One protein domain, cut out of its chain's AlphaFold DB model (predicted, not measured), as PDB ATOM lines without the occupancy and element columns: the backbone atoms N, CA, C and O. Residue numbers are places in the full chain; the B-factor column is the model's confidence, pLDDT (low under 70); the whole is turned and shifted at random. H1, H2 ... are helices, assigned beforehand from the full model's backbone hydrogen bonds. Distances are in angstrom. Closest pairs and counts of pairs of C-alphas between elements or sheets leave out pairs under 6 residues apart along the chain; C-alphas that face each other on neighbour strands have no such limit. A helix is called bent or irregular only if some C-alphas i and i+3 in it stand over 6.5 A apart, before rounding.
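What this domain is: This is residues 76 to 164 of the 164 residues of the protein "Periphilin 1" of Danio rerio (UniProt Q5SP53). The model is a long, slender helical hairpin: H1 runs the length of the rod, the chain turns tightly at residues 120 to 122, and H2 folds back beside H1. At the open end, residues 76 to 82 of H1 and the tail of residues 158 to 164 stick out. The printed part has 89 residues, with two named helices, H1 then H2, and no named strand; its class is all helix. It is extended, with a radius of gyration of the C-alphas of 20.5 A and spans of 69 by 20 by 18 A.

Where its parts are: Find C-alpha 76 at (178.311, 202.408, 234.394); from there H1, residues 76 to 119, runs 65.4 A to C-alpha 119 at (145.269, 208.090, 178.297). After the tight link of three residues, look for H2, residues 123 to 157, which runs 50.5 A to C-alpha 157 at (165.661, 210.759, 227.708). H2 is only just irregular, with C-alphas 126 and 129 standing 6.9 A apart, and it has a kink of 30 degrees near residue 130.

How they stand to each other: Compare H1 with H2 and you will find a helical hairpin: they touch, with 20 pairs of C-alphas within 8 A. Their closest C-alphas, those of Val 117 and Glu 124, are 5.7 A apart. The helices run opposite ways at a shallow tilt of 17 degrees, 11.1 A from centre to centre. Along the backbones, 38 of 40 O i to N i+4 pairs in H1 and 29 of 31 in H2 are within hydrogen-bond range.

The domain as a whole: The two C-alphas farthest apart are those of Ser 122 and Val 164, at 70.9 A. Without the stretches that stand free, the body spans 55 by 16 by 12 A. The printed part has no cut, and Val 164 is the chain's last residue. In the B-factor column the mean pLDDT of the printed part is 78.9; look for values under 70 at residues 76 to 81 and 157 to 164.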
ATOM      1  N   ALA A  76     178.809 201.150 234.970       47.78
ATOM      2  CA  ALA A  76     178.311 202.408 234.394       47.78
ATOM      3  C   ALA A  76     178.350 202.417 232.849       47.78
ATOM      4  O   ALA A  76     177.646 203.199 232.213       47.78
ATOM      5  N   SER A  77     179.180 201.546 232.263       53.56
ATOM      6  CA  SER A  77     179.362 201.374 230.818       53.56
ATOM      7  C   SER A  77     178.105 200.784 230.161       53.56
ATOM      8  O   SER A  77     177.495 201.422 229.305       53.56
ATOM      9  N   SER A  78     177.649 199.619 230.641       57.94
ATOM     10  CA  SER A  78     176.516 198.880 230.067       57.94
ATOM     11  C   SER A  78     175.197 199.641 230.145       57.94
ATOM     12  O   SER A  78     174.492 199.721 229.148       57.94
ATOM     13  N   VAL A  79     174.884 200.274 231.281       58.88
ATOM     14  CA  VAL A  79     173.620 201.016 231.445       58.88
ATOM     15  C   VAL A  79     173.516 202.179 230.449       58.88
ATOM     16  O   VAL A  79     172.435 202.464 229.936       58.88
ATOM     17  N   MET A  80     174.630 202.853 230.144       60.88
ATOM     18  CA  MET A  80     174.646 203.927 229.148       60.88
ATOM     19  C   MET A  80     174.553 203.388 227.709       60.88
ATOM     20  O   MET A  80     173.935 204.040 226.863       60.88
ATOM     21  N   ASP A  81     175.124 202.212 227.443       66.88
ATOM     22  CA  ASP A  81     175.022 201.509 226.158       66.88
ATOM     23  C   ASP A  81     173.581 201.011 225.911       66.88
ATOM     24  O   ASP A  81     173.004 201.310 224.869       66.88
ATOM     25  N   ASP A  82     172.924 200.417 226.918       74.00
ATOM     26  CA  ASP A  82     171.504 200.015 226.894       74.00
ATOM     27  C   ASP A  82     170.578 201.183 226.494       74.00
ATOM     28  O   ASP A  82     169.621 201.014 225.729       74.00
ATOM     29  N   PHE A  83     170.836 202.396 227.002       76.50
ATOM     30  CA  PHE A  83     170.070 203.589 226.621       76.50
ATOM     31  C   PHE A  83     170.339 204.019 225.173       76.50
ATOM     32  O   PHE A  83     169.394 204.378 224.462       76.50
ATOM     33  N   GLN A  84     171.593 203.964 224.714       76.25
ATOM     34  CA  GLN A  84     171.953 204.292 223.332       76.25
ATOM     35  C   GLN A  84     171.397 203.262 222.340       76.25
ATOM     36  O   GLN A  84     170.857 203.658 221.303       76.25
ATOM     37  N   GLU A  85     171.417 201.969 222.673       78.25
ATOM     38  CA  GLU A  85     170.831 200.921 221.839       78.25
ATOM     39  C   GLU A  85     169.309 201.082 221.748       78.25
ATOM     40  O   GLU A  85     168.761 201.139 220.647       78.25
ATOM     41  N   ARG A  86     168.609 201.262 222.878       81.12
ATOM     42  CA  ARG A  86     167.150 201.493 222.895       81.12
ATOM     43  C   ARG A  86     166.749 202.727 222.084       81.12
ATOM     44  O   ARG A  86     165.750 202.684 221.361       81.12
ATOM     45  N   ARG A  87     167.539 203.804 222.153       83.81
ATOM     46  CA  ARG A  87     167.372 205.006 221.322       83.81
ATOM     47  C   ARG A  87     167.553 204.683 219.835       83.81
ATOM     48  O   ARG A  87     166.678 205.000 219.031       83.81
ATOM     49  N   ALA A  88     168.644 204.014 219.465       79.25
ATOM     50  CA  ALA A  88     168.927 203.632 218.082       79.25
ATOM     51  C   ALA A  88     167.853 202.691 217.503       79.25
ATOM     52  O   ALA A  88     167.396 202.899 216.378       79.25
ATOM     53  N   GLN A  89     167.379 201.712 218.283       80.62
ATOM     54  CA  GLN A  89     166.277 200.818 217.915       80.62
ATOM     55  C   GLN A  89     164.971 201.589 217.653       80.62
ATOM     56  O   GLN A  89     164.291 201.310 216.662       80.62
ATOM     57  N   ALA A  90     164.629 202.573 218.495       82.69
ATOM     58  CA  ALA A  90     163.434 203.403 218.325       82.69
ATOM     59  C   ALA A  90     163.509 204.273 217.057       82.69
ATOM     60  O   ALA A  90     162.573 204.276 216.251       82.69
ATOM     61  N   ILE A  91     164.645 204.937 216.818       81.56
ATOM     62  CA  ILE A  91     164.893 205.729 215.601       81.56
ATOM     63  C   ILE A  91     164.826 204.829 214.357       81.56
ATOM     64  O   ILE A  91     164.142 205.154 213.386       81.56
ATOM     65  N   ALA A  92     165.449 203.648 214.400       78.88
ATOM     66  CA  ALA A  92     165.398 202.668 213.317       78.88
ATOM     67  C   ALA A  92     163.999 202.056 213.109       78.88
ATOM     68  O   ALA A  92     163.711 201.546 212.024       78.88
ATOM     69  N   ALA A  93     163.110 202.070 214.106       81.56
ATOM     70  CA  ALA A  93     161.705 201.694 213.945       81.56
ATOM     71  C   ALA A  93     160.912 202.792 213.215       81.56
ATOM     72  O   ALA A  93     160.351 202.512 212.154       81.56
ATOM     73  N   LYS A  94     160.954 204.037 213.710       85.50
ATOM     74  CA  LYS A  94     160.299 205.203 213.086       85.50
ATOM     75  C   LYS A  94     160.770 205.419 211.643       85.50
ATOM     76  O   LYS A  94     159.947 205.578 210.747       85.50
ATOM     77  N   ALA A  95     162.076 205.327 211.383       78.44
ATOM     78  CA  ALA A  95     162.631 205.475 210.037       78.44
ATOM     79  C   ALA A  95     162.066 204.441 209.041       78.44
ATOM     80  O   ALA A  95     161.739 204.800 207.913       78.44
ATOM     81  N   ARG A  96     161.883 203.175 209.453       80.62
ATOM     82  CA  ARG A  96     161.274 202.123 208.608       80.62
ATOM     83  C   ARG A  96     159.780 202.338 208.365       80.62
ATOM     84  O   ARG A  96     159.278 201.956 207.308       80.62
ATOM     85  N   GLU A  97     159.065 202.928 209.321       87.19
ATOM     86  CA  GLU A  97     157.660 203.311 209.149       87.19
ATOM     87  C   GLU A  97     157.522 204.432 208.108       87.19
ATOM     88  O   GLU A  97     156.800 204.267 207.123       87.19
ATOM     89  N   ILE A  98     158.305 205.506 208.252       79.56
ATOM     90  CA  ILE A  98     158.372 206.620 207.296       79.56
ATOM     91  C   ILE A  98     158.768 206.122 205.895       79.56
ATOM     92  O   ILE A  98     158.096 206.426 204.913       79.56
ATOM     93  N   GLU A  99     159.813 205.296 205.788       80.50
ATOM     94  CA  GLU A  99     160.286 204.711 204.522       80.50
ATOM     95  C   GLU A  99     159.210 203.837 203.843       80.50
ATOM     96  O   GLU A  99     159.114 203.778 202.614       80.50
ATOM     97  N   LYS A 100     158.366 203.149 204.623       81.06
ATOM     98  CA  LYS A 100     157.224 202.386 204.101       81.06
ATOM     99  C   LYS A 100     156.142 203.308 203.526       81.06
ATOM    100  O   LYS A 100     155.656 203.017 202.435       81.06
ATOM    101  N   VAL A 101     155.795 204.399 204.214       85.19
ATOM    102  CA  VAL A 101     154.826 205.395 203.715       85.19
ATOM    103  C   VAL A 101     155.358 206.073 202.451       85.19
ATOM    104  O   VAL A 101     154.681 206.061 201.428       85.19
ATOM    105  N   TYR A 102     156.612 206.537 202.468       80.25
ATOM    106  CA  TYR A 102     157.255 207.173 201.314       80.25
ATOM    107  C   TYR A 102     157.245 206.275 200.061       80.25
ATOM    108  O   TYR A 102     156.936 206.740 198.962       80.25
ATOM    109  N   ARG A 103     157.515 204.967 200.212       81.12
ATOM    110  CA  ARG A 103     157.381 203.993 199.110       81.12
ATOM    111  C   ARG A 103     155.944 203.868 198.606       81.12
ATOM    112  O   ARG A 103     155.739 203.894 197.397       81.12
ATOM    113  N   GLN A 104     154.963 203.761 199.503       87.56
ATOM    114  CA  GLN A 104     153.550 203.642 199.134       87.56
ATOM    115  C   GLN A 104     153.050 204.880 198.367       87.56
ATOM    116  O   GLN A 104     152.310 204.739 197.387       87.56
ATOM    117  N   ASP A 105     153.497 206.076 198.751       80.88
ATOM    118  CA  ASP A 105     153.223 207.309 198.011       80.88
ATOM    119  C   ASP A 105     153.872 207.258 196.620       80.88
ATOM    120  O   ASP A 105     153.181 207.430 195.614       80.88
ATOM    121  N   CYS A 106     155.165 206.923 196.527       82.38
ATOM    122  CA  CYS A 106     155.877 206.777 195.249       82.38
ATOM    123  C   CYS A 106     155.200 205.773 194.295       82.38
ATOM    124  O   CYS A 106     155.063 206.046 193.101       82.38
ATOM    125  N   GLU A 107     154.744 204.627 194.808       79.81
ATOM    126  CA  GLU A 107     153.994 203.623 194.044       79.81
ATOM    127  C   GLU A 107     152.636 204.162 193.570       79.81
ATOM    128  O   GLU A 107     152.262 203.966 192.409       79.81
ATOM    129  N   THR A 108     151.928 204.900 194.431       86.88
ATOM    130  CA  THR A 108     150.643 205.540 194.108       86.88
ATOM    131  C   THR A 108     150.808 206.580 193.000       86.88
ATOM    132  O   THR A 108     150.122 206.505 191.976       86.88
ATOM    133  N   PHE A 109     151.766 207.505 193.134       81.44
ATOM    134  CA  PHE A 109     152.074 208.494 192.097       81.44
ATOM    135  C   PHE A 109     152.536 207.828 190.795       81.44
ATOM    136  O   PHE A 109     152.053 208.187 189.721       81.44
ATOM    137  N   GLY A 110     153.400 206.812 190.869       80.81
ATOM    138  CA  GLY A 110     153.856 206.050 189.704       80.81
ATOM    139  C   GLY A 110     152.720 205.334 188.964       80.81
ATOM    140  O   GLY A 110     152.720 205.283 187.730       80.81
ATOM    141  N   MET A 111     151.717 204.824 189.686       81.31
ATOM    142  CA  MET A 111     150.510 204.243 189.094       81.31
ATOM    143  C   MET A 111     149.633 205.313 188.433       81.31
ATOM    144  O   MET A 111     149.249 205.148 187.273       81.31
ATOM    145  N   VAL A 112     149.362 206.427 189.120       84.81
ATOM    146  CA  VAL A 112     148.538 207.531 188.596       84.81
ATOM    147  C   VAL A 112     149.168 208.151 187.348       84.81
ATOM    148  O   VAL A 112     148.493 208.280 186.329       84.81
ATOM    149  N   VAL A 113     150.467 208.459 187.368       84.62
ATOM    150  CA  VAL A 113     151.188 209.020 186.211       84.62
ATOM    151  C   VAL A 113     151.189 208.039 185.038       84.62
ATOM    152  O   VAL A 113     150.902 208.443 183.911       84.62
ATOM    153  N   LYS A 114     151.389 206.736 185.282       82.62
ATOM    154  CA  LYS A 114     151.253 205.702 184.241       82.62
ATOM    155  C   LYS A 114     149.843 205.677 183.644       82.62
ATOM    156  O   LYS A 114     149.710 205.575 182.426       82.62
ATOM    157  N   MET A 115     148.794 205.804 184.460       90.00
ATOM    158  CA  MET A 115     147.403 205.852 183.991       90.00
ATOM    159  C   MET A 115     147.070 207.138 183.220       90.00
ATOM    160  O   MET A 115     146.288 207.077 182.272       90.00
ATOM    161  N   LEU A 116     147.659 208.281 183.586       85.81
ATOM    162  CA  LEU A 116     147.510 209.548 182.863       85.81
ATOM    163  C   LEU A 116     148.196 209.484 181.492       85.81
ATOM    164  O   LEU A 116     147.539 209.700 180.478       85.81
ATOM    165  N   VAL A 117     149.470 209.085 181.442       87.94
ATOM    166  CA  VAL A 117     150.243 208.958 180.190       87.94
ATOM    167  C   VAL A 117     149.655 207.886 179.260       87.94
ATOM    168  O   VAL A 117     149.687 208.044 178.044       87.94
ATOM    169  N   SER A 118     149.038 206.831 179.809       89.75
ATOM    170  CA  SER A 118     148.320 205.815 179.014       89.75
ATOM    171  C   SER A 118     147.030 206.335 178.366       89.75
ATOM    172  O   SER A 118     146.559 205.736 177.402       89.75
ATOM    173  N   LYS A 119     146.434 207.415 178.894       94.62
ATOM    174  CA  LYS A 119     145.269 208.090 178.297       94.62
ATOM    175  C   LYS A 119     145.686 209.201 177.340       94.62
ATOM    176  O   LYS A 119     145.087 209.341 176.280       94.62
ATOM    177  N   GLU A 120     146.702 209.973 177.715       93.81
ATOM    178  CA  GLU A 120     147.227 211.073 176.917       93.81
ATOM    179  C   GLU A 120     148.769 211.135 177.013       93.81
ATOM    180  O   GLU A 120     149.314 211.689 177.972       93.81
ATOM    181  N   PRO A 121     149.499 210.611 176.008       89.06
ATOM    182  CA  PRO A 121     150.962 210.587 176.025       89.06
ATOM    183  C   PRO A 121     151.633 211.969 176.059       89.06
ATOM    184  O   PRO A 121     152.750 212.087 176.560       89.06
ATOM    185  N   SER A 122     150.970 213.031 175.580       90.06
ATOM    186  CA  SER A 122     151.484 214.409 175.654       90.06
ATOM    187  C   SER A 122     151.747 214.872 177.089       90.06
ATOM    188  O   SER A 122     152.672 215.655 177.314       90.06
ATOM    189  N   LEU A 123     150.998 214.354 178.071       88.12
ATOM    190  CA  LEU A 123     151.139 214.738 179.477       88.12
ATOM    191  C   LEU A 123     152.482 214.321 180.094       88.12
ATOM    192  O   LEU A 123     152.885 214.932 181.079       88.12
ATOM    193  N   GLU A 124     153.206 213.344 179.533       81.00
ATOM    194  CA  GLU A 124     154.456 212.825 180.119       81.00
ATOM    195  C   GLU A 124     155.467 213.943 180.423       81.00
ATOM    196  O   GLU A 124     156.040 213.985 181.510       81.00
ATOM    197  N   LYS A 125     155.639 214.898 179.499       82.75
ATOM    198  CA  LYS A 125     156.565 216.032 179.673       82.75
ATOM    199  C   LYS A 125     156.046 217.092 180.644       82.75
ATOM    200  O   LYS A 125     156.843 217.741 181.311       82.75
ATOM    201  N   HIS A 126     154.728 217.262 180.730       86.06
ATOM    202  CA  HIS A 126     154.100 218.231 181.631       86.06
ATOM    203  C   HIS A 126     154.026 217.725 183.078       86.06
ATOM    204  O   HIS A 126     154.022 218.534 184.001       86.06
ATOM    205  N   LEU A 127     154.010 216.405 183.286       81.50
ATOM    206  CA  LEU A 127     153.961 215.779 184.609       81.50
ATOM    207  C   LEU A 127     155.342 215.625 185.271       81.50
ATOM    208  O   LEU A 127     155.397 215.529 186.491       81.50
ATOM    209  N   GLN A 128     156.447 215.624 184.513       77.12
ATOM    210  CA  GLN A 128     157.797 215.375 185.052       77.12
ATOM    211  C   GLN A 128     158.231 216.363 186.147       77.12
ATOM    212  O   GLN A 128     158.646 215.918 187.218       77.12
ATOM    213  N   ASN A 129     158.124 217.677 185.913       73.56
ATOM    214  CA  ASN A 129     158.523 218.672 186.916       73.56
ATOM    215  C   ASN A 129     157.593 218.666 188.147       73.56
ATOM    216  O   ASN A 129     158.115 218.445 189.238       73.56
ATOM    217  N   PRO A 130     156.250 218.761 188.009       82.62
ATOM    218  CA  PRO A 130     155.346 218.707 189.160       82.62
ATOM    219  C   PRO A 130     155.479 217.422 189.983       82.62
ATOM    220  O   PRO A 130     155.441 217.476 191.210       82.62
ATOM    221  N   LEU A 131     155.684 216.264 189.339       79.38
ATOM    222  CA  LEU A 131     155.941 215.000 190.036       79.38
ATOM    223  C   LEU A 131     157.245 215.058 190.839       79.38
ATOM    224  O   LEU A 131     157.269 214.635 191.991       79.38
ATOM    225  N   LYS A 132     158.325 215.580 190.245       76.44
ATOM    226  CA  LYS A 132     159.618 215.727 190.924       76.44
ATOM    227  C   LYS A 132     159.512 216.667 192.127       76.44
ATOM    228  O   LYS A 132     160.043 216.339 193.182       76.44
ATOM    229  N   GLU A 133     158.820 217.790 191.972       79.44
ATOM    230  CA  GLU A 133     158.557 218.770 193.033       79.44
ATOM    231  C   GLU A 133     157.742 218.138 194.176       79.44
ATOM    232  O   GLU A 133     158.188 218.146 195.320       79.44
ATOM    233  N   ASN A 134     156.640 217.444 193.865       82.94
ATOM    234  CA  ASN A 134     155.825 216.742 194.869       82.94
ATOM    235  C   ASN A 134     156.623 215.665 195.629       82.94
ATOM    236  O   ASN A 134     156.526 215.572 196.850       82.94
ATOM    237  N   LEU A 135     157.435 214.855 194.940       81.12
ATOM    238  CA  LEU A 135     158.259 213.825 195.591       81.12
ATOM    239  C   LEU A 135     159.359 214.427 196.484       81.12
ATOM    240  O   LEU A 135     159.695 213.841 197.513       81.12
ATOM    241  N   ILE A 136     159.886 215.603 196.130       80.81
ATOM    242  CA  ILE A 136     160.817 216.380 196.961       80.81
ATOM    243  C   ILE A 136     160.116 216.876 198.237       80.81
ATOM    244  O   ILE A 136     160.606 216.597 199.330       80.81
ATOM    245  N   GLU A 137     158.934 217.490 198.118       85.62
ATOM    246  CA  GLU A 137     158.133 217.973 199.259       85.62
ATOM    247  C   GLU A 137     157.663 216.851 200.201       85.62
ATOM    248  O   GLU A 137     157.499 217.062 201.404       85.62
ATOM    249  N   ILE A 138     157.390 215.650 199.676       81.69
ATOM    250  CA  ILE A 138     157.050 214.476 200.497       81.69
ATOM    251  C   ILE A 138     158.302 213.978 201.227       81.69
ATOM    252  O   ILE A 138     158.258 213.772 202.437       81.69
ATOM    253  N   ARG A 139     159.435 213.841 200.522       83.12
ATOM    254  CA  ARG A 139     160.721 213.436 201.114       83.12
ATOM    255  C   ARG A 139     161.148 214.378 202.240       83.12
ATOM    256  O   ARG A 139     161.634 213.907 203.262       83.12
ATOM    257  N   GLU A 140     160.990 215.684 202.057       82.94
ATOM    258  CA  GLU A 140     161.360 216.683 203.064       82.94
ATOM    259  C   GLU A 140     160.497 216.557 204.321       82.94
ATOM    260  O   GLU A 140     161.057 216.372 205.398       82.94
ATOM    261  N   ARG A 141     159.170 216.440 204.189       89.56
ATOM    262  CA  ARG A 141     158.284 216.139 205.331       89.56
ATOM    263  C   ARG A 141     158.599 214.805 206.017       89.56
ATOM    264  O   ARG A 141     158.504 214.704 207.236       89.56
ATOM    265  N   CYS A 142     159.015 213.783 205.266       83.50
ATOM    266  CA  CYS A 142     159.493 212.515 205.828       83.50
ATOM    267  C   CYS A 142     160.796 212.670 206.638       83.50
ATOM    268  O   CYS A 142     160.987 211.975 207.635       83.50
ATOM    269  N   LEU A 143     161.699 213.568 206.234       82.19
ATOM    270  CA  LEU A 143     162.923 213.873 206.981       82.19
ATOM    271  C   LEU A 143     162.647 214.775 208.194       82.19
ATOM    272  O   LEU A 143     163.327 214.640 209.209       82.19
ATOM    273  N   GLU A 144     161.662 215.669 208.112       89.38
ATOM    274  CA  GLU A 144     161.194 216.500 209.229       89.38
ATOM    275  C   GLU A 144     160.534 215.646 210.323       89.38
ATOM    276  O   GLU A 144     160.927 215.752 211.480       89.38
ATOM    277  N   ASP A 145     159.617 214.733 209.978       89.31
ATOM    278  CA  ASP A 145     158.979 213.802 210.931       89.31
ATOM    279  C   ASP A 145     160.005 212.915 211.665       89.31
ATOM    280  O   ASP A 145     159.884 212.667 212.867       89.31
ATOM    281  N   LEU A 146     161.072 212.482 210.978       84.88
ATOM    282  CA  LEU A 146     162.161 211.742 211.619       84.88
ATOM    283  C   LEU A 146     162.996 212.627 212.561       84.88
ATOM    284  O   LEU A 146     163.339 212.187 213.655       84.88
ATOM    285  N   GLN A 147     163.308 213.866 212.168       85.06
ATOM    286  CA  GLN A 147     164.054 214.814 213.010       85.06
ATOM    287  C   GLN A 147     163.259 215.239 214.250       85.06
ATOM    288  O   GLN A 147     163.818 215.265 215.345       85.06
ATOM    289  N   HIS A 148     161.960 215.511 214.102       92.50
ATOM    290  CA  HIS A 148     161.071 215.807 215.224       92.50
ATOM    291  C   HIS A 148     160.994 214.630 216.200       92.50
ATOM    292  O   HIS A 148     161.184 214.832 217.395       92.50
ATOM    293  N   PHE A 149     160.833 213.399 215.705       89.69
ATOM    294  CA  PHE A 149     160.844 212.206 216.556       89.69
ATOM    295  C   PHE A 149     162.167 212.014 217.315       89.69
ATOM    296  O   PHE A 149     162.147 211.645 218.487       89.69
ATOM    297  N   ILE A 150     163.317 212.279 216.680       86.94
ATOM    298  CA  ILE A 150     164.625 212.224 217.355       86.94
ATOM    299  C   ILE A 150     164.697 213.279 218.470       86.94
ATOM    300  O   ILE A 150     165.085 212.950 219.587       86.94
ATOM    301  N   ALA A 151     164.274 214.518 218.202       88.00
ATOM    302  CA  ALA A 151     164.293 215.597 219.190       88.00
ATOM    303  C   ALA A 151     163.339 215.348 220.375       88.00
ATOM    304  O   ALA A 151     163.705 215.604 221.522       88.00
ATOM    305  N   GLU A 152     162.139 214.814 220.123       91.31
ATOM    306  CA  GLU A 152     161.193 214.410 221.172       91.31
ATOM    307  C   GLU A 152     161.752 213.265 222.028       91.31
ATOM    308  O   GLU A 152     161.673 213.315 223.256       91.31
ATOM    309  N   LEU A 153     162.358 212.255 221.397       87.00
ATOM    310  CA  LEU A 153     162.985 211.126 222.085       87.00
ATOM    311  C   LEU A 153     164.162 211.580 222.965       87.00
ATOM    312  O   LEU A 153     164.279 211.131 224.105       87.00
ATOM    313  N   ASP A 154     164.993 212.495 222.466       82.25
ATOM    314  CA  ASP A 154     166.145 213.032 223.193       82.25
ATOM    315  C   ASP A 154     165.722 213.872 224.406       82.25
ATOM    316  O   ASP A 154     166.280 213.705 225.491       82.25
ATOM    317  N   GLU A 155     164.690 214.712 224.280       86.31
ATOM    318  CA  GLU A 155     164.152 215.472 225.416       86.31
ATOM    319  C   GLU A 155     163.470 214.578 226.462       86.31
ATOM    320  O   GLU A 155     163.592 214.855 227.657       86.31
ATOM    321  N   VAL A 156     162.813 213.482 226.060       76.75
ATOM    322  CA  VAL A 156     162.267 212.480 226.998       76.75
ATOM    323  C   VAL A 156     163.385 211.754 227.753       76.75
ATOM    324  O   VAL A 156     163.272 211.567 228.963       76.75
ATOM    325  N   VAL A 157     164.483 211.393 227.081       68.25
ATOM    326  CA  VAL A 157     165.661 210.759 227.708       68.25
ATOM    327  C   VAL A 157     166.415 211.725 228.638       68.25
ATOM    328  O   VAL A 157     167.068 211.286 229.584       68.25
ATOM    329  N   ARG A 158     166.307 213.042 228.420       60.84
ATOM    330  CA  ARG A 158     166.991 214.080 229.215       60.84
ATOM    331  C   ARG A 158     166.256 214.486 230.505       60.84
ATOM    332  O   ARG A 158     166.803 215.275 231.279       60.84
ATOM    333  N   GLN A 159     165.042 213.989 230.758       49.44
ATOM    334  CA  GLN A 159     164.311 214.253 232.006       49.44
ATOM    335  C   GLN A 159     164.867 213.386 233.153       49.44
ATOM    336  O   GLN A 159     164.762 212.161 233.078       49.44
ATOM    337  N   PRO A 160     165.426 213.965 234.235       48.22
ATOM    338  CA  PRO A 160     165.749 213.193 235.430       48.22
ATOM    339  C   PRO A 160     164.461 212.740 236.132       48.22
ATOM    340  O   PRO A 160     163.455 213.453 236.111       48.22
ATOM    341  N   GLU A 161     164.494 211.578 236.787       45.78
ATOM    342  CA  GLU A 161     163.350 211.097 237.570       45.78
ATOM    343  C   GLU A 161     162.949 212.122 238.652       45.78
ATOM    344  O   GLU A 161     163.822 212.720 239.295       45.78
ATOM    345  N   PRO A 162     161.642 212.344 238.887       45.38
ATOM    346  CA  PRO A 162     161.195 213.217 239.962       45.38
ATOM    347  C   PRO A 162     161.577 212.592 241.306       45.38
ATOM    348  O   PRO A 162     161.087 211.521 241.654       45.38
ATOM    349  N   ALA A 163     162.445 213.265 242.064       50.41
ATOM    350  CA  ALA A 163     162.854 212.804 243.387       50.41
ATOM    351  C   ALA A 163     161.647 212.727 244.346       50.41
ATOM    352  O   ALA A 163     160.921 213.714 244.509       50.41
ATOM    353  N   VAL A 164     161.468 211.559 244.973       46.66
ATOM    354  CA  VAL A 164     160.418 211.227 245.956       46.66
ATOM    355  C   VAL A 164     161.050 210.963 247.319       46.66
ATOM    356  O   VAL A 164     162.048 210.210 247.348       46.66
TER     357      VAL A 164